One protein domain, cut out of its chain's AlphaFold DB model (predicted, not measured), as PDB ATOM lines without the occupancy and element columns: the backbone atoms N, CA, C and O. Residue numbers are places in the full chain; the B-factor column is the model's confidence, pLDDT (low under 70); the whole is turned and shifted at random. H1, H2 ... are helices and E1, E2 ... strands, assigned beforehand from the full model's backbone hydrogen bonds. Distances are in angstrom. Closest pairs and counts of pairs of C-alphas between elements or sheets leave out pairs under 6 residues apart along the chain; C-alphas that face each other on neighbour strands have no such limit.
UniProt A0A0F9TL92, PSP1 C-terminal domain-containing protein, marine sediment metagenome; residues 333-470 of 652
ATOM      1  N   LEU A 333     -93.628  51.533  84.607       93.56
ATOM      2  CA  LEU A 333     -93.318  51.464  83.176       93.56
ATOM      3  C   LEU A 333     -94.577  51.315  82.305       93.56
ATOM      4  O   LEU A 333     -94.601  51.791  81.163       93.56
ATOM      5  N   GLN A 334     -95.652  50.710  82.821       91.62
ATOM      6  CA  GLN A 334     -96.944  50.694  82.138       91.62
ATOM      7  C   GLN A 334     -97.588  52.091  82.086       91.62
ATOM      8  O   GLN A 334     -98.190  52.430  81.064       91.62
ATOM      9  N   GLN A 335     -97.423  52.931  83.113       93.38
ATOM     10  CA  GLN A 335     -97.868  54.331  83.077       93.38
ATOM     11  C   GLN A 335     -97.054  55.150  82.062       93.38
ATOM     12  O   GLN A 335     -97.641  55.866  81.245       93.38
ATOM     13  N   VAL A 336     -95.730  54.960  82.010       93.38
ATOM     14  CA  VAL A 336     -94.866  55.565  80.975       93.38
ATOM     15  C   VAL A 336     -95.309  55.132  79.568       93.38
ATOM     16  O   VAL A 336     -95.427  55.966  78.672       93.38
ATOM     17  N   CYS A 337     -95.675  53.860  79.365       94.75
ATOM     18  CA  CYS A 337     -96.250  53.393  78.094       94.75
ATOM     19  C   CYS A 337     -97.577  54.088  77.727       94.75
ATOM     20  O   CYS A 337     -97.822  54.319  76.542       94.75
ATOM     21  N   ARG A 338     -98.436  54.432  78.702       93.94
ATOM     22  CA  ARG A 338     -99.686  55.186  78.457       93.94
ATOM     23  C   ARG A 338     -99.391  56.608  77.970       93.94
ATOM     24  O   ARG A 338    -100.001  57.053  76.999       93.94
ATOM     25  N   GLN A 339     -98.418  57.288  78.578       94.38
ATOM     26  CA  GLN A 339     -97.960  58.614  78.138       94.38
ATOM     27  C   GLN A 339     -97.322  58.545  76.739       94.38
ATOM     28  O   GLN A 339     -97.725  59.276  75.832       94.38
ATOM     29  N   ALA A 340     -96.425  57.578  76.516       95.25
ATOM     30  CA  ALA A 340     -95.795  57.335  75.221       95.25
ATOM     31  C   ALA A 340     -96.799  56.991  74.109       95.25
ATOM     32  O   ALA A 340     -96.583  57.366  72.958       95.25
ATOM     33  N   ARG A 341     -97.920  56.328  74.430       96.06
ATOM     34  CA  ARG A 341     -99.010  56.036  73.479       96.06
ATOM     35  C   ARG A 341     -99.698  57.315  73.007       96.06
ATOM     36  O   ARG A 341     -99.945  57.433  71.810       96.06
ATOM     37  N   ARG A 342     -99.975  58.258  73.915       96.06
ATOM     38  CA  ARG A 342    -100.580  59.564  73.587       96.06
ATOM     39  C   ARG A 342     -99.633  60.399  72.726       96.06
ATOM     40  O   ARG A 342     -99.978  60.719  71.594       96.06
ATOM     41  N   PHE A 343     -98.402  60.615  73.196       96.12
ATOM     42  CA  PHE A 343     -97.387  61.367  72.452       96.12
ATOM     43  C   PHE A 343     -97.120  60.767  71.062       96.12
ATOM     44  O   PHE A 343     -97.093  61.485  70.069       96.12
ATOM     45  N   CYS A 344     -96.968  59.442  70.957       96.56
ATOM     46  CA  CYS A 344     -96.700  58.783  69.677       96.56
ATOM     47  C   CYS A 344     -97.860  58.930  68.677       96.56
ATOM     48  O   CYS A 344     -97.586  59.182  67.506       96.56
ATOM     49  N   LYS A 345     -99.127  58.855  69.122       96.06
ATOM     50  CA  LYS A 345    -100.290  59.177  68.271       96.06
ATOM     51  C   LYS A 345    -100.194  60.608  67.733       96.06
ATOM     52  O   LYS A 345    -100.142  60.787  66.523       96.06
ATOM     53  N   GLU A 346    -100.016  61.597  68.609       96.62
ATOM     54  CA  GLU A 346     -99.901  62.996  68.176       96.62
ATOM     55  C   GLU A 346     -98.772  63.231  67.160       96.62
ATOM     56  O   GLU A 346     -98.921  64.046  66.253       96.62
ATOM     57  N   GLN A 347     -97.620  62.566  67.313       96.56
ATOM     58  CA  GLN A 347     -96.515  62.704  66.358       96.56
ATOM     59  C   GLN A 347     -96.779  61.959  65.038       96.56
ATOM     60  O   GLN A 347     -96.312  62.415  63.997       96.56
ATOM     61  N   ILE A 348     -97.531  60.851  65.047       96.38
ATOM     62  CA  ILE A 348     -98.005  60.177  63.825       96.38
ATOM     63  C   ILE A 348     -98.914  61.121  63.027       96.38
ATOM     64  O   ILE A 348     -98.705  61.273  61.822       96.38
ATOM     65  N   ASP A 349     -99.833  61.811  63.707       96.12
ATOM     66  CA  ASP A 349    -100.767  62.761  63.094       96.12
ATOM     67  C   ASP A 349    -100.031  64.004  62.556       96.12
ATOM     68  O   ASP A 349    -100.194  64.376  61.393       96.12
ATOM     69  N   LYS A 350     -99.136  64.606  63.359       96.31
ATOM     70  CA  LYS A 350     -98.310  65.770  62.963       96.31
ATOM     71  C   LYS A 350     -97.399  65.478  61.765       96.31
ATOM     72  O   LYS A 350     -97.154  66.372  60.957       96.31
ATOM     73  N   LEU A 351     -96.892  64.248  61.648       95.19
ATOM     74  CA  LEU A 351     -96.051  63.797  60.532       95.19
ATOM     75  C   LEU A 351     -96.857  63.178  59.372       95.19
ATOM     76  O   LEU A 351     -96.258  62.789  58.369       95.19
ATOM     77  N   ASN A 352     -98.188  63.087  59.495       94.94
ATOM     78  CA  ASN A 352     -99.106  62.483  58.525       94.94
ATOM     79  C   ASN A 352     -98.651  61.087  58.042       94.94
ATOM     80  O   ASN A 352     -98.565  60.804  56.842       94.94
ATOM     81  N   LEU A 353     -98.282  60.215  58.988       95.44
ATOM     82  CA  LEU A 353     -97.779  58.874  58.689       95.44
ATOM     83  C   LEU A 353     -98.935  57.876  58.546       95.44
ATOM     84  O   LEU A 353     -99.713  57.683  59.473       95.44
ATOM     85  N   ALA A 354     -98.993  57.164  57.415       95.06
ATOM     86  CA  ALA A 354    -100.006  56.142  57.126       95.06
ATOM     87  C   ALA A 354     -99.800  54.837  57.939       95.06
ATOM     88  O   ALA A 354     -99.491  53.776  57.389       95.06
ATOM     89  N   MET A 355     -99.928  54.926  59.264       95.50
ATOM     90  CA  MET A 355     -99.753  53.834  60.225       95.50
ATOM     91  C   MET A 355    -100.689  53.990  61.428       95.50
ATOM     92  O   MET A 355    -100.962  55.102  61.863       95.50
ATOM     93  N   ARG A 356    -101.104  52.874  62.036       94.19
ATOM     94  CA  ARG A 356    -101.851  52.864  63.301       94.19
ATOM     95  C   ARG A 356    -101.019  52.215  64.402       94.19
ATOM     96  O   ARG A 356    -100.570  51.075  64.278       94.19
ATOM     97  N   LEU A 357    -100.818  52.939  65.501       96.06
ATOM     98  CA  LEU A 357    -100.144  52.424  66.691       96.06
ATOM     99  C   LEU A 357    -101.037  51.390  67.398       96.06
ATOM    100  O   LEU A 357    -102.156  51.701  67.797       96.06
ATOM    101  N   THR A 358    -100.528  50.173  67.584       94.81
ATOM    102  CA  THR A 358    -101.241  49.075  68.250       94.81
ATOM    103  C   THR A 358    -101.019  49.121  69.762       94.81
ATOM    104  O   THR A 358    -101.949  49.402  70.515       94.81
ATOM    105  N   THR A 359     -99.776  48.894  70.204       94.56
ATOM    106  CA  THR A 359     -99.382  48.726  71.617       94.56
ATOM    107  C   THR A 359     -97.916  49.135  71.793       94.56
ATOM    108  O   THR A 359     -97.128  49.033  70.855       94.56
ATOM    109  N   ILE A 360     -97.532  49.570  72.994       95.75
ATOM    110  CA  ILE A 360     -96.134  49.837  73.369       95.75
ATOM    111  C   ILE A 360     -95.721  48.865  74.481       95.75
ATOM    112  O   ILE A 360     -96.529  48.504  75.340       95.75
ATOM    113  N   GLU A 361     -94.468  48.426  74.446       94.62
ATOM    114  CA  GLU A 361     -93.831  47.580  75.453       94.62
ATOM    115  C   GLU A 361     -92.494  48.209  75.872       94.62
ATOM    116  O   GLU A 361     -91.568  48.291  75.068       94.62
ATOM    117  N   HIS A 362     -92.381  48.641  77.127       94.88
ATOM    118  CA  HIS A 362     -91.110  49.041  77.730       94.88
ATOM    119  C   HIS A 362     -90.476  47.822  78.410       94.88
ATOM    120  O   HIS A 362     -91.173  47.089  79.116       94.88
ATOM    121  N   LEU A 363     -89.182  47.573  78.194       93.69
ATOM    122  CA  LEU A 363     -88.489  46.483  78.895       93.69
ATOM    123  C   LEU A 363     -88.176  46.897  80.340       93.69
ATOM    124  O   LEU A 363     -87.936  48.076  80.603       93.69
ATOM    125  N   LEU A 364     -88.158  45.928  81.261       91.50
ATOM    126  CA  LEU A 364     -87.961  46.173  82.697       91.50
ATOM    127  C   LEU A 364     -86.568  46.745  82.998       91.50
ATOM    128  O   LEU A 364     -86.437  47.644  83.814       91.50
ATOM    129  N   GLY A 365     -85.529  46.274  82.298       87.19
ATOM    130  CA  GLY A 365     -84.172  46.821  82.412       87.19
ATOM    131  C   GLY A 365     -83.970  48.182  81.739       87.19
ATOM    132  O   GLY A 365     -82.838  48.657  81.669       87.19
ATOM    133  N   GLY A 366     -85.030  48.782  81.190       87.44
ATOM    134  CA  GLY A 366     -84.991  50.070  80.503       87.44
ATOM    135  C   GLY A 366     -84.167  50.102  79.217       87.44
ATOM    136  O   GLY A 366     -83.951  51.173  78.660       87.44
ATOM    137  N   GLU A 367     -83.700  48.961  78.697       89.06
ATOM    138  CA  GLU A 367     -82.761  48.987  77.572       89.06
ATOM    139  C   GLU A 367     -83.426  49.380  76.248       89.06
ATOM    140  O   GLU A 367     -82.730  49.836  75.336       89.06
ATOM    141  N   ARG A 368     -84.742  49.141  76.106       93.00
ATOM    142  CA  ARG A 368     -85.523  49.397  74.885       93.00
ATOM    143  C   ARG A 368     -87.001  49.677  75.163       93.00
ATOM    144  O   ARG A 368     -87.587  49.126  76.094       93.00
ATOM    145  N   MET A 369     -87.615  50.418  74.242       95.31
ATOM    146  CA  MET A 369     -89.067  50.534  74.078       95.31
ATOM    147  C   MET A 369     -89.472  50.006  72.703       95.31
ATOM    148  O   MET A 369     -88.996  50.504  71.683       95.31
ATOM    149  N   VAL A 370     -90.362  49.015  72.663       95.38
ATOM    150  CA  VAL A 370     -90.872  48.405  71.432       95.38
ATOM    151  C   VAL A 370     -92.252  48.976  71.109       95.38
ATOM    152  O   VAL A 370     -93.197  48.827  71.884       95.38
ATOM    153  N   PHE A 371     -92.376  49.612  69.947       96.88
ATOM    154  CA  PHE A 371     -93.616  50.203  69.449       96.88
ATOM    155  C   PHE A 371     -94.201  49.294  68.367       96.88
ATOM    156  O   PHE A 371     -93.660  49.196  67.263       96.88
ATOM    157  N   TYR A 372     -95.304  48.619  68.682       96.88
ATOM    158  CA  TYR A 372     -96.021  47.756  67.749       96.88
ATOM    159  C   TYR A 372     -97.019  48.577  66.932       96.88
ATOM    160  O   TYR A 372     -97.857  49.272  67.510       96.88
ATOM    161  N   PHE A 373     -96.956  48.487  65.604       96.19
ATOM    162  CA  PHE A 373     -97.833  49.238  64.700       96.19
ATOM    163  C   PHE A 373     -98.328  48.397  63.521       96.19
ATOM    164  O   PHE A 373     -97.655  47.467  63.075       96.19
ATOM    165  N   THR A 374     -99.476  48.770  62.964       95.56
ATOM    166  CA  THR A 374     -99.986  48.257  61.689       95.56
ATOM    167  C   THR A 374     -99.862  49.323  60.602       95.56
ATOM    168  O   THR A 374     -99.974  50.520  60.859       95.56
ATOM    169  N   ALA A 375     -99.574  48.889  59.377       95.38
ATOM    170  CA  ALA A 375     -99.522  49.730  58.181       95.38
ATOM    171  C   ALA A 375     -99.715  48.839  56.947       95.38
ATOM    172  O   ALA A 375     -99.207  47.714  56.925       95.38
ATOM    173  N   GLU A 376    -100.433  49.335  55.939       91.38
ATOM    174  CA  GLU A 376    -100.671  48.613  54.679       91.38
ATOM    175  C   GLU A 376     -99.480  48.717  53.722       91.38
ATOM    176  O   GLU A 376     -99.107  47.750  53.058       91.38
ATOM    177  N   SER A 377     -98.862  49.897  53.679       92.69
ATOM    178  CA  SER A 377     -97.702  50.209  52.849       92.69
ATOM    179  C   SER A 377     -96.443  50.408  53.701       92.69
ATOM    180  O   SER A 377     -96.459  50.325  54.932       92.69
ATOM    181  N   ARG A 378     -95.305  50.638  53.041       92.25
ATOM    182  CA  ARG A 378     -94.046  50.959  53.718       92.25
ATOM    183  C   ARG A 378     -94.070  52.414  54.189       92.25
ATOM    184  O   ARG A 378     -94.160  53.317  53.367       92.25
ATOM    185  N   VAL A 379     -93.875  52.624  55.488       93.75
ATOM    186  CA  VAL A 379     -93.857  53.949  56.130       93.75
ATOM    187  C   VAL A 379     -92.421  54.362  56.467       93.75
ATOM    188  O   VAL A 379     -91.647  53.534  56.955       93.75
ATOM    189  N   ASP A 380     -92.048  55.625  56.222       94.94
ATOM    190  CA  ASP A 380     -90.769  56.184  56.689       94.94
ATOM    191  C   ASP A 380     -90.944  56.868  58.055       94.94
ATOM    192  O   ASP A 380     -91.196  58.062  58.167       94.94
ATOM    193  N   PHE A 381     -90.799  56.080  59.117       95.06
ATOM    194  CA  PHE A 381     -90.906  56.528  60.509       95.06
ATOM    195  C   PHE A 381     -89.589  57.099  61.080       95.06
ATOM    196  O   PHE A 381     -89.447  57.225  62.297       95.06
ATOM    197  N   ARG A 382     -88.584  57.426  60.250       95.25
ATOM    198  CA  ARG A 382     -87.272  57.911  60.735       95.25
ATOM    199  C   ARG A 382     -87.348  59.201  61.545       95.25
ATOM    200  O   ARG A 382     -86.526  59.393  62.437       95.25
ATOM    201  N   GLU A 383     -88.277  60.089  61.216       95.38
ATOM    202  CA  GLU A 383     -88.482  61.339  61.951       95.38
ATOM    203  C   GLU A 383     -89.191  61.089  63.285       95.38
ATOM    204  O   GLU A 383     -88.670  61.481  64.328       95.38
ATOM    205  N   LEU A 384     -90.269  60.296  63.269       96.19
ATOM    206  CA  LEU A 384     -90.961  59.819  64.471       96.19
ATOM    207  C   LEU A 384     -89.993  59.166  65.473       96.19
ATOM    208  O   LEU A 384     -90.014  59.493  66.654       96.19
ATOM    209  N   VAL A 385     -89.082  58.298  65.011       96.00
ATOM    210  CA  VAL A 385     -88.075  57.659  65.879       96.00
ATOM    211  C   VAL A 385     -87.144  58.676  66.540       96.00
ATOM    212  O   VAL A 385     -86.784  58.476  67.697       96.00
ATOM    213  N   LYS A 386     -86.767  59.770  65.862       95.94
ATOM    214  CA  LYS A 386     -85.954  60.829  66.487       95.94
ATOM    215  C   LYS A 386     -86.724  61.507  67.616       95.94
ATOM    216  O   LYS A 386     -86.172  61.613  68.703       95.94
ATOM    217  N   LEU A 387     -87.980  61.890  67.366       95.69
ATOM    218  CA  LEU A 387     -88.849  62.551  68.347       95.69
ATOM    219  C   LEU A 387     -89.099  61.662  69.576       95.69
ATOM    220  O   LEU A 387     -88.941  62.109  70.707       95.69
ATOM    221  N   LEU A 388     -89.402  60.378  69.362       95.56
ATOM    222  CA  LEU A 388     -89.573  59.405  70.446       95.56
ATOM    223  C   LEU A 388     -88.271  59.171  71.232       95.56
ATOM    224  O   LEU A 388     -88.306  59.042  72.452       95.56
ATOM    225  N   THR A 389     -87.118  59.136  70.556       94.62
ATOM    226  CA  THR A 389     -85.818  58.947  71.226       94.62
ATOM    227  C   THR A 389     -85.400  60.192  72.017       94.62
ATOM    228  O   THR A 389     -84.784  60.047  73.069       94.62
ATOM    229  N   SER A 390     -85.731  61.405  71.553       94.44
ATOM    230  CA  SER A 390     -85.470  62.636  72.314       94.44
ATOM    231  C   SER A 390     -86.367  62.778  73.542       94.44
ATOM    232  O   SER A 390     -85.889  63.257  74.563       94.44
ATOM    233  N   GLU A 391     -87.624  62.334  73.452       94.31
ATOM    234  CA  GLU A 391     -88.594  62.408  74.551       94.31
ATOM    235  C   GLU A 391     -88.276  61.384  75.654       94.31
ATOM    236  O   GLU A 391     -88.032  61.747  76.801       94.31
ATOM    237  N   PHE A 392     -88.202  60.095  75.303       91.56
ATOM    238  CA  PHE A 392     -88.096  59.007  76.289       91.56
ATOM    239  C   PHE A 392     -86.656  58.599  76.629       91.56
ATOM    240  O   PHE A 392     -86.452  57.692  77.434       91.56
ATOM    241  N   GLN A 393     -85.653  59.207  75.978       91.19
ATOM    242  CA  GLN A 393     -84.206  58.973  76.173       91.19
ATOM    243  C   GLN A 393     -83.762  57.493  76.115       91.19
ATOM    244  O   GLN A 393     -82.649  57.135  76.498       91.19
ATOM    245  N   THR A 394     -84.625  56.633  75.573       91.94
ATOM    246  CA  THR A 394     -84.514  55.172  75.561       91.94
ATOM    247  C   THR A 394     -84.439  54.674  74.121       91.94
ATOM    248  O   THR A 394     -84.938  55.313  73.192       91.94
ATOM    249  N   ARG A 395     -83.811  53.515  73.891       93.56
ATOM    250  CA  ARG A 395     -83.691  52.950  72.542       93.56
ATOM    251  C   ARG A 395     -85.057  52.513  72.001       93.56
ATOM    252  O   ARG A 395     -85.586  51.470  72.384       93.56
ATOM    253  N   VAL A 396     -85.583  53.275  71.048       95.75
ATOM    254  CA  VAL A 396     -86.837  52.978  70.345       95.75
ATOM    255  C   VAL A 396     -86.635  51.869  69.302       95.75
ATOM    256  O   VAL A 396     -85.732  51.933  68.467       95.75
ATOM    257  N   GLU A 397     -87.504  50.859  69.324       95.19
ATOM    258  CA  GLU A 397     -87.596  49.780  68.337       95.19
ATOM    259  C   GLU A 397     -89.006  49.782  67.715       95.19
ATOM    260  O   GLU A 397     -89.987  49.409  68.353       95.19
ATOM    261  N   MET A 398     -89.123  50.225  66.460       95.25
ATOM    262  CA  MET A 398     -90.395  50.235  65.724       95.25
ATOM    263  C   MET A 398     -90.639  48.869  65.080       95.25
ATOM    264  O   MET A 398     -89.802  48.390  64.312       95.25
ATOM    265  N   ARG A 399     -91.798  48.255  65.338       95.12
ATOM    266  CA  ARG A 399     -92.128  46.914  64.848       95.12
ATOM    267  C   ARG A 399     -93.494  46.846  64.172       95.12
ATOM    268  O   ARG A 399     -94.531  46.922  64.827       95.12
ATOM    269  N   GLN A 400     -93.479  46.596  62.864       95.19
ATOM    270  CA  GLN A 400     -94.694  46.312  62.106       95.19
ATOM    271  C   GLN A 400     -95.257  44.938  62.507       95.19
ATOM    272  O   GLN A 400     -94.515  43.954  62.596       95.19
ATOM    273  N   VAL A 401     -96.566  44.870  62.732       94.31
ATOM    274  CA  VAL A 401     -97.328  43.640  62.978       94.31
ATOM    275  C   VAL A 401     -98.424  43.475  61.929       94.31
ATOM    276  O   VAL A 401     -98.930  44.448  61.377       94.31
ATOM    277  N   GLY A 402     -98.779  42.227  61.617       92.38
ATOM    278  CA  GLY A 402     -99.937  41.921  60.773       92.38
ATOM    279  C   GLY A 402    -101.208  41.734  61.603       92.38
ATOM    280  O   GLY A 402    -101.125  41.465  62.796       92.38
ATOM    281  N   ALA A 403    -102.381  41.759  60.961       90.25
ATOM    282  CA  ALA A 403    -103.703  41.673  61.613       90.25
ATOM    283  C   ALA A 403    -103.871  40.544  62.661       90.25
ATOM    284  O   ALA A 403    -104.636  40.679  63.612       90.25
ATOM    285  N   ARG A 404    -103.155  39.415  62.526       90.06
ATOM    286  CA  ARG A 404    -103.182  38.324  63.521       90.06
ATOM    287  C   ARG A 404    -102.318  38.595  64.755       90.06
ATOM    288  O   ARG A 404    -102.714  38.209  65.851       90.06
ATOM    289  N   ASP A 405    -101.170  39.239  64.586       91.31
ATOM    290  CA  ASP A 405    -100.327  39.657  65.709       91.31
ATOM    291  C   ASP A 405    -100.910  40.900  66.395       91.31
ATOM    292  O   ASP A 405    -100.836  41.011  67.613       91.31
ATOM    293  N   GLU A 406    -101.594  41.772  65.648       91.69
ATOM    294  CA  GLU A 406    -102.434  42.832  66.212       91.69
ATOM    295  C   GLU A 406    -103.545  42.246  67.102       91.69
ATOM    296  O   GLU A 406    -103.635  42.580  68.281       91.69
ATOM    297  N   ALA A 407    -104.328  41.289  66.588       89.69
ATOM    298  CA  ALA A 407    -105.358  40.606  67.374       89.69
ATOM    299  C   ALA A 407    -104.794  39.848  68.593       89.69
ATOM    300  O   ALA A 407    -105.512  39.650  69.563       89.69
ATOM    301  N   ARG A 408    -103.514  39.455  68.578       89.56
ATOM    302  CA  ARG A 408    -102.805  38.845  69.719       89.56
ATOM    303  C   ARG A 408    -102.328  39.869  70.761       89.56
ATOM    304  O   ARG A 408    -102.104  39.489  71.909       89.56
ATOM    305  N   LEU A 409    -102.135  41.127  70.359       90.44
ATOM    306  CA  LEU A 409    -101.736  42.246  71.223       90.44
ATOM    307  C   LEU A 409    -102.927  42.985  71.845       90.44
ATOM    308  O   LEU A 409    -102.767  43.542  72.926       90.44
ATOM    309  N   VAL A 410    -104.068  43.019  71.148       87.19
ATOM    310  CA  VAL A 410    -105.266  43.806  71.512       87.19
ATOM    311  C   VAL A 410    -106.467  42.923  71.867       87.19
ATOM    312  O   VAL A 410    -107.326  43.322  72.641       87.19
ATOM    313  N   GLY A 411    -106.585  41.742  71.259       75.31
ATOM    314  CA  GLY A 411    -107.742  40.875  71.440       75.31
ATOM    315  C   GLY A 411    -107.554  39.919  72.606       75.31
ATOM    316  O   GLY A 411    -106.765  38.981  72.501       75.31
ATOM    317  N   ASP A 412    -108.341  40.100  73.664       75.94
ATOM    318  CA  ASP A 412    -108.373  39.147  74.773       75.94
ATOM    319  C   ASP A 412    -109.226  37.920  74.439       75.94
ATOM    320  O   ASP A 412    -108.720  36.804  74.496       75.94
ATOM    321  N   PHE A 413    -110.488  38.106  74.027       88.25
ATOM    322  CA  PHE A 413    -111.452  37.015  73.814       88.25
ATOM    323  C   PHE A 413    -111.917  36.861  72.355       88.25
ATOM    324  O   PHE A 413    -112.177  37.840  71.641       88.25
ATOM    325  N   GLU A 414    -112.060  35.600  71.939       88.31
ATOM    326  CA  GLU A 414    -112.672  35.163  70.678       88.31
ATOM    327  C   GLU A 414    -114.159  34.813  70.865       88.31
ATOM    328  O   GLU A 414    -114.666  34.678  71.979       88.31
ATOM    329  N   ARG A 415    -114.868  34.597  69.751       84.88
ATOM    330  CA  ARG A 415    -116.319  34.313  69.717       84.88
ATOM    331  C   ARG A 415    -116.772  33.069  70.491       84.88
ATOM    332  O   ARG A 415    -117.954  32.932  70.773       84.88
ATOM    333  N   CYS A 416    -115.853  32.169  70.827       87.81
ATOM    334  CA  CYS A 416    -116.110  31.002  71.670       87.81
ATOM    335  C   CYS A 416    -116.074  31.310  73.182       87.81
ATOM    336  O   CYS A 416    -116.080  30.380  73.987       87.81
ATOM    337  N   GLY A 417    -115.960  32.585  73.580       89.25
ATOM    338  CA  GLY A 417    -115.863  33.018  74.980       89.25
ATOM    339  C   GLY A 417    -114.518  32.708  75.650       89.25
ATOM    340  O   GLY A 417    -114.330  32.997  76.827       89.25
ATOM    341  N   ARG A 418    -113.563  32.121  74.917       88.62
ATOM    342  CA  ARG A 418    -112.213  31.805  75.403       88.62
ATOM    343  C   ARG A 418    -111.207  32.848  74.934       88.62
ATOM    344  O   ARG A 418    -111.433  33.541  73.940       88.62
ATOM    345  N   GLN A 419    -110.072  32.919  75.627       88.69
ATOM    346  CA  GLN A 419    -108.974  33.784  75.209       88.69
ATOM    347  C   GLN A 419    -108.441  33.410  73.816       88.69
ATOM    348  O   GLN A 419    -108.428  32.233  73.439       88.69
ATOM    349  N   CYS A 420    -107.961  34.407  73.072       89.25
ATOM    350  CA  CYS A 420    -107.366  34.245  71.746       89.25
ATOM    351  C   CYS A 420    -106.270  33.165  71.751       89.25
ATOM    352  O   CYS A 420    -105.196  33.355  72.328       89.25
ATOM    353  N   CYS A 421    -106.482  32.041  71.055       88.31
ATOM    354  CA  CYS A 421    -105.595  30.872  71.163       88.31
ATOM    355  C   CYS A 421    -104.128  31.172  70.793       88.31
ATOM    356  O   CYS A 421    -103.220  30.540  71.332       88.31
ATOM    357  N   CYS A 422    -103.882  32.157  69.918       85.69
ATOM    358  CA  CYS A 422    -102.544  32.646  69.557       85.69
ATOM    359  C   CYS A 422    -101.812  33.371  70.710       85.69
ATOM    360  O   CYS A 422    -100.579  33.319  70.822       85.69
ATOM    361  N   GLN A 423    -102.563  34.021  71.599       85.31
ATOM    362  CA  GLN A 423    -102.070  34.651  72.819       85.31
ATOM    363  C   GLN A 423    -101.767  33.586  73.888       85.31
ATOM    364  O   GLN A 423    -100.719  33.658  74.532       85.31
ATOM    365  N   THR A 424    -102.591  32.536  73.992       84.25
ATOM    366  CA  THR A 424    -102.443  31.464  74.993       84.25
ATOM    367  C   THR A 424    -101.410  30.392  74.603       84.25
ATOM    368  O   THR A 424    -100.301  30.392  75.142       84.25
ATOM    369  N   PHE A 425    -101.732  29.486  73.669       82.62
ATOM    370  CA  PHE A 425    -100.972  28.242  73.434       82.62
ATOM    371  C   PHE A 425    -100.539  28.016  71.978       82.62
ATOM    372  O   PHE A 425     -99.469  27.462  71.741       82.62
ATOM    373  N   LEU A 426    -101.320  28.466  70.994       85.19
ATOM    374  CA  LEU A 426    -101.101  28.149  69.582       85.19
ATOM    375  C   LEU A 426    -100.111  29.137  68.947       85.19
ATOM    376  O   LEU A 426    -100.500  30.158  68.377       85.19
ATOM    377  N   LYS A 427     -98.809  28.871  69.118       82.00
ATOM    378  CA  LYS A 427     -97.731  29.786  68.700       82.00
ATOM    379  C   LYS A 427     -97.275  29.600  67.252       82.00
ATOM    380  O   LYS A 427     -96.947  30.604  66.624       82.00
ATOM    381  N   ASP A 428     -97.287  28.372  66.734       81.19
ATOM    382  CA  ASP A 428     -97.183  28.117  65.292       81.19
ATOM    383  C   ASP A 428     -98.583  28.166  64.661       81.19
ATOM    384  O   ASP A 428     -99.548  27.600  65.173       81.19
ATOM    385  N   LEU A 429     -98.702  28.917  63.571       80.81
ATOM    386  CA  LEU A 429     -99.965  29.372  62.995       80.81
ATOM    387  C   LEU A 429     -99.980  29.157  61.477       80.81
ATOM    388  O   LEU A 429    -100.338  30.057  60.704       80.81
ATOM    389  N   LYS A 430     -99.610  27.933  61.078       83.62
ATOM    390  CA  LYS A 430     -99.722  27.382  59.720       83.62
ATOM    391  C   LYS A 430    -101.052  27.756  59.038       83.62
ATOM    392  O   LYS A 430    -102.086  27.865  59.706       83.62
ATOM    393  N   PRO A 431    -101.062  27.918  57.702       87.62
ATOM    394  CA  PRO A 431    -102.253  28.333  56.970       87.62
ATOM    395  C   PRO A 431    -103.427  27.362  57.156       87.62
ATOM    396  O   PRO A 431    -103.256  26.141  57.268       87.62
ATOM    397  N   VAL A 432    -104.625  27.946  57.169       90.44
ATOM    398  CA  VAL A 432    -105.927  27.273  57.260       90.44
ATOM    399  C   VAL A 432    -106.549  27.269  55.867       90.44
ATOM    400  O   VAL A 432    -106.470  28.271  55.156       90.44
ATOM    401  N   SER A 433    -107.172  26.162  55.466       91.25
ATOM    402  CA  SER A 433    -107.815  26.033  54.154       91.25
ATOM    403  C   SER A 433    -109.340  25.995  54.269       91.25
ATOM    404  O   SER A 433    -109.888  25.423  55.209       91.25
ATOM    405  N   MET A 434    -110.046  26.496  53.252       89.75
ATOM    406  CA  MET A 434    -111.513  26.375  53.164       89.75
ATOM    407  C   MET A 434    -112.007  24.916  53.123       89.75
ATOM    408  O   MET A 434    -113.185  24.657  53.358       89.75
ATOM    409  N   ARG A 435    -111.129  23.944  52.831       90.19
ATOM    410  CA  ARG A 435    -111.455  22.512  52.903       90.19
ATOM    411  C   ARG A 435    -111.688  22.058  54.349       90.19
ATOM    412  O   ARG A 435    -112.608  21.277  54.559       90.19
ATOM    413  N   MET A 436    -110.916  22.571  55.310       91.06
ATOM    414  CA  MET A 436    -111.053  22.254  56.742       91.06
ATOM    415  C   MET A 436    -112.428  22.711  57.255       91.06
ATOM    416  O   MET A 436    -113.223  21.891  57.707       91.06
ATOM    417  N   ALA A 437    -112.786  23.979  57.005       89.69
ATOM    418  CA  ALA A 437    -114.106  24.533  57.331       89.69
ATOM    419  C   ALA A 437    -115.272  23.696  56.756       89.69
ATOM    420  O   ALA A 437    -116.239  23.400  57.457       89.69
ATOM    421  N   LYS A 438    -115.155  23.251  55.493       88.25
ATOM    422  CA  LYS A 438    -116.154  22.386  54.834       88.25
ATOM    423  C   LYS A 438    -116.287  21.004  55.479       88.25
ATOM    424  O   LYS A 438    -117.391  20.468  55.506       88.25
ATOM    425  N   ILE A 439    -115.192  20.408  55.961       87.00
ATOM    426  CA  ILE A 439    -115.215  19.100  56.641       87.00
ATOM    427  C   ILE A 439    -115.916  19.222  57.994       87.00
ATOM    428  O   ILE A 439    -116.781  18.408  58.311       87.00
ATOM    429  N   GLN A 440    -115.608  20.286  58.732       87.94
ATOM    430  CA  GLN A 440    -116.147  20.568  60.065       87.94
ATOM    431  C   GLN A 440    -117.601  21.065  60.039       87.94
ATOM    432  O   GLN A 440    -118.180  21.356  61.079       87.94
ATOM    433  N   LYS A 441    -118.213  21.153  58.845       75.38
ATOM    434  CA  LYS A 441    -119.567  21.688  58.606       75.38
ATOM    435  C   LYS A 441    -119.778  23.088  59.195       75.38
ATOM    436  O   LYS A 441    -120.919  23.490  59.413       75.38
ATOM    437  N   ALA A 442    -118.699  23.847  59.397       67.62
ATOM    438  CA  ALA A 442    -118.806  25.247  59.750       67.62
ATOM    439  C   ALA A 442    -119.556  25.964  58.618       67.62
ATOM    440  O   ALA A 442    -119.211  25.821  57.440       67.62
ATOM    441  N   THR A 443    -120.610  26.697  58.976       73.69
ATOM    442  CA  THR A 443    -121.387  27.539  58.055       73.69
ATOM    443  C   THR A 443    -120.438  28.379  57.210       73.69
ATOM    444  O   THR A 443    -119.605  29.085  57.772       73.69
ATOM    445  N   LEU A 444    -120.559  28.320  55.882       82.06
ATOM    446  CA  LEU A 444    -119.599  28.949  54.963       82.06
ATOM    447  C   LEU A 444    -119.649  30.487  54.946       82.06
ATOM    448  O   LEU A 444    -118.878  31.107  54.216       82.06
ATOM    449  N   ASP A 445    -120.513  31.084  55.766       86.50
ATOM    450  CA  ASP A 445    -120.584  32.519  56.010       86.50
ATOM    451  C   ASP A 445    -119.214  33.023  56.500       86.50
ATOM    452  O   ASP A 445    -118.765  32.603  57.575       86.50
ATOM    453  N   PRO A 446    -118.543  33.945  55.780       85.19
ATOM    454  CA  PRO A 446    -117.202  34.403  56.146       85.19
ATOM    455  C   PRO A 446    -117.178  34.979  57.565       85.19
ATOM    456  O   PRO A 446    -116.234  34.732  58.316       85.19
ATOM    457  N   SER A 447    -118.258  35.650  57.971       86.69
ATOM    458  CA  SER A 447    -118.459  36.172  59.321       86.69
ATOM    459  C   SER A 447    -118.401  35.109  60.416       86.69
ATOM    460  O   SER A 447    -118.034  35.458  61.527       86.69
ATOM    461  N   LYS A 448    -118.770  33.844  60.168       87.19
ATOM    462  CA  LYS A 448    -118.787  32.775  61.190       87.19
ATOM    463  C   LYS A 448    -117.499  31.943  61.215       87.19
ATOM    464  O   LYS A 448    -117.185  31.362  62.247       87.19
ATOM    465  N   ILE A 449    -116.742  31.906  60.113       90.00
ATOM    466  CA  ILE A 449    -115.470  31.157  60.005       90.00
ATOM    467  C   ILE A 449    -114.211  32.015  60.176       90.00
ATOM    468  O   ILE A 449    -113.104  31.472  60.244       90.00
ATOM    469  N   SER A 450    -114.359  33.339  60.246       90.75
ATOM    470  CA  SER A 450    -113.260  34.276  60.492       90.75
ATOM    471  C   SER A 450    -113.121  34.571  61.984       90.75
ATOM    472  O   SER A 450    -114.103  34.891  62.651       90.75
ATOM    473  N   GLY A 451    -111.894  34.477  62.503       89.94
ATOM    474  CA  GLY A 451    -111.570  34.895  63.871       89.94
ATOM    475  C   GLY A 451    -111.406  36.410  63.974       89.94
ATOM    476  O   GLY A 451    -111.488  37.124  62.969       89.94
ATOM    477  N   ARG A 452    -111.083  36.910  65.171       89.50
ATOM    478  CA  ARG A 452    -110.920  38.350  65.450       89.50
ATOM    479  C   ARG A 452    -109.890  39.053  64.551       89.50
ATOM    480  O   ARG A 452    -110.002  40.243  64.295       89.50
ATOM    481  N   CYS A 453    -108.935  38.304  63.998       90.50
ATOM    482  CA  CYS A 453    -107.938  38.774  63.027       90.50
ATOM    483  C   CYS A 453    -108.406  38.850  61.554       90.50
ATOM    484  O   CYS A 453    -107.552  38.815  60.667       90.50
ATOM    485  N   SER A 454    -109.724  38.838  61.298       89.12
ATOM    486  CA  SER A 454    -110.395  38.835  59.974       89.12
ATOM    487  C   SER A 454    -109.942  37.753  58.975       89.12
ATOM    488  O   SER A 454    -110.285  37.780  57.794       89.12
ATOM    489  N   ARG A 455    -109.209  36.743  59.453       90.06
ATOM    490  CA  ARG A 455    -108.771  35.555  58.707       90.06
ATOM    491  C   ARG A 455    -109.454  34.311  59.268       90.06
ATOM    492  O   ARG A 455    -109.894  34.312  60.416       90.06
ATOM    493  N   LEU A 456    -109.457  33.224  58.489       91.62
ATOM    494  CA  LEU A 456    -109.965  31.918  58.927       91.62
ATOM    495  C   LEU A 456    -109.418  31.522  60.308       91.62
ATOM    496  O   LEU A 456    -108.207  31.620  60.557       91.62
ATOM    497  N   MET A 457    -110.321  31.075  61.186       91.25
ATOM    498  CA  MET A 457    -110.007  30.678  62.560       91.25
ATOM    499  C   MET A 457    -108.939  29.580  62.590       91.25
ATOM    500  O   MET A 457    -109.043  28.566  61.901       91.25
ATOM    501  N   CYS A 458    -107.915  29.760  63.426       89.94
ATOM    502  CA  CYS A 458    -106.850  28.771  63.599       89.94
ATOM    503  C   CYS A 458    -107.330  27.479  64.285       89.94
ATOM    504  O   CYS A 458    -106.756  26.422  64.027       89.94
ATOM    505  N   CYS A 459    -108.422  27.538  65.059       89.12
ATOM    506  CA  CYS A 459    -109.116  26.377  65.631       89.12
ATOM    507  C   CYS A 459    -109.501  25.348  64.554       89.12
ATOM    508  O   CYS A 459    -109.261  24.160  64.737       89.12
ATOM    509  N   LEU A 460    -109.937  25.810  63.371       91.19
ATOM    510  CA  LEU A 460    -110.291  24.935  62.247       91.19
ATOM    511  C   LEU A 460    -109.124  24.043  61.803       91.19
ATOM    512  O   LEU A 460    -109.350  22.958  61.287       91.19
ATOM    513  N   ARG A 461    -107.873  24.491  61.973       90.25
ATOM    514  CA  ARG A 461    -106.694  23.654  61.716       90.25
ATOM    515  C   ARG A 461    -106.359  22.771  62.916       90.25
ATOM    516  O   ARG A 461    -105.990  21.622  62.710       90.25
ATOM    517  N   TYR A 462    -106.437  23.317  64.128       89.31
ATOM    518  CA  TYR A 462    -106.136  22.595  65.367       89.31
ATOM    519  C   TYR A 462    -107.012  21.342  65.526       89.31
ATOM    520  O   TYR A 462    -106.507  20.285  65.878       89.31
ATOM    521  N   GLU A 463    -108.293  21.442  65.177       89.94
ATOM    522  CA  GLU A 463    -109.259  20.342  65.268       89.94
ATOM    523  C   GLU A 463    -109.221  19.389  64.052       89.94
ATOM    524  O   GLU A 463    -109.760  18.286  64.119       89.94
ATOM    525  N   ASP A 464    -108.597  19.772  62.928       91.00
ATOM    526  CA  ASP A 464    -108.708  19.038  61.653       91.00
ATOM    527  C   ASP A 464    -108.206  17.587  61.728       91.00
ATOM    528  O   ASP A 464    -108.785  16.733  61.067       91.00
ATOM    529  N   ALA A 465    -107.188  17.296  62.548       89.12
ATOM    530  CA  ALA A 465    -106.679  15.934  62.756       89.12
ATOM    531  C   ALA A 465    -107.759  15.007  63.343       89.12
ATOM    532  O   ALA A 465    -108.179  14.058  62.678       89.12
ATOM    533  N   GLY A 466    -108.339  15.376  64.492       92.00
ATOM    534  CA  GLY A 466    -109.439  14.624  65.106       92.00
ATOM    535  C   GLY A 466    -110.670  14.513  64.197       92.00
ATOM    536  O   GLY A 466    -111.286  13.454  64.101       92.00
ATOM    537  N   TYR A 467    -111.001  15.556  63.423       93.19
ATOM    538  CA  TYR A 467    -112.059  15.455  62.405       93.19
ATOM    539  C   TYR A 467    -111.711  14.499  61.251       93.19
ATOM    540  O   TYR A 467    -112.625  13.930  60.651       93.19
ATOM    541  N   GLN A 468    -110.433  14.327  60.900       91.19
ATOM    542  CA  GLN A 468    -109.996  13.349  59.903       91.19
ATOM    543  C   GLN A 468    -110.047  11.919  60.453       91.19
ATOM    544  O   GLN A 468    -110.496  11.033  59.729       91.19
ATOM    545  N   GLU A 469    -109.648  11.689  61.702       91.44
ATOM    546  CA  GLU A 469    -109.740  10.392  62.397       91.44
ATOM    547  C   GLU A 469    -111.199   9.940  62.544       91.44
ATOM    548  O   GLU A 469    -111.597   8.907  61.998       91.44
ATOM    549  N   LEU A 470    -112.044  10.783  63.151       92.31
ATOM    550  CA  LEU A 470    -113.487  10.550  63.293       92.31
ATOM    551  C   LEU A 470    -114.176  10.318  61.940       92.31
ATOM    552  O   LEU A 470    -115.166   9.593  61.842       92.31
TER     553      LEU A 470
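Overview. This is residues 333 to 470 of the 652 residues of the protein "PSP1 C-terminal domain-containing protein" of marine sediment metagenome (UniProt A0A0F9TL92). The model has two lobes, one after the other along a long axis: a small three-stranded sheet with the helices H1 and H2 on one face, and a looser lobe of short helices, H4 to H8, joined by loops. H3 sits between the lobes, on the sheet's other face, while H2 lies toward one end of the long axis and H8 makes the other end. The printed part has 138 residues, with eight named helices and three named strands in the order H1 E1 E2 H2 E3 H3 H4 H5 H6 H7 H8; the class is mixed, helices and strands. The sheet runs E1 E2 E3 and is mixed, E1 antiparallel and E3 parallel to E2. The whole is loose, with a radius of gyration of the C-alphas of 18.7 A, and elongated, spanning 60 by 31 by 22 A.

Arrangement. H1, residues 333 to 350, is on the sheet of E1, residues 356 to 362, E2, residues 369 to 374, and E3, residues 396 to 400. H1 lies over E1 at a height over the sheet of 8.7 A, with the C-alphas of Cys 337 and Ile 360 closest at 5.9 A; on the local plane its line and that of E1 stand at 30.1 degrees, only just slantwise. E1 and E2 form a hairpin and are antiparallel at 161 degrees, with N 358 and O 372 at 2.8 A and N 370 and O 361 at 2.8 A, within hydrogen-bond range. H2, residues 382 to 392, is also on the sheet and touches residues 340 to 348 of H1, the closest C-alphas being those of Gln 347 and Leu 384 at 6.5 A. H1 and H2 run opposite ways at a tilt of 36 degrees, only just steep. E2 and E3 are parallel at 24 degrees, with N 371 and O 397 at 2.9 A; E2, H2 and E3 form a strand-helix-strand unit, two parallel neighbour strands with a helix between, and its crossover is right-handed. H3, residues 403 to 410, is on the opposite face from H1 at a height over the sheet of 9.3 A, giving three layers, with H1 and H2 on one face and H3 on the other. H3 only just touches H4, residues 421 to 424, with 3 pairs of C-alphas within 8 A, the closest being Arg 408 and Gln 423 at 5.3 A. H5, residues 434 to 439, only just touches H7, residues 459 to 462, with 3 such pairs, the closest being Met 436 and Leu 460 at 6.2 A. H6, residues 446 to 449, is close to H5 but not clearly touching, the closest C-alphas being Ala 437 and Ile 449 at 7.3 A. H8, residues 464 to 470, is close to H5 but not clearly touching, with Met 436 and Asp 464 closest at 6.3 A; it is apart from H1. Every O i to N i+4 pair is within hydrogen-bond range in H1, H2, H3, H5 and H8, while H4, H6 and H7 are too short for such a pair.

Along the chain. H1 begins at C-alpha 333, (-93.318, 51.464, 83.176), and is 25.3 A long. E1 is 18.4 A long, E2 16.7 A, H2 15.6 A, E3 13.2 A and H3 10.2 A. H3 begins at C-alpha 403, (-103.703, 41.673, 61.613). H4, H5, H6 and H7 are shorter, and H8, 9.9 A long, ends at C-alpha 470, (-113.487, 10.550, 63.293).

Size, cuts and confidence. The two C-alphas farthest apart are those of Ser 390 and Leu 470, 59.8 A. The printed part has no cut, and no link is long. The mean pLDDT of the printed part is 91.0, with residue 442 alone under 70.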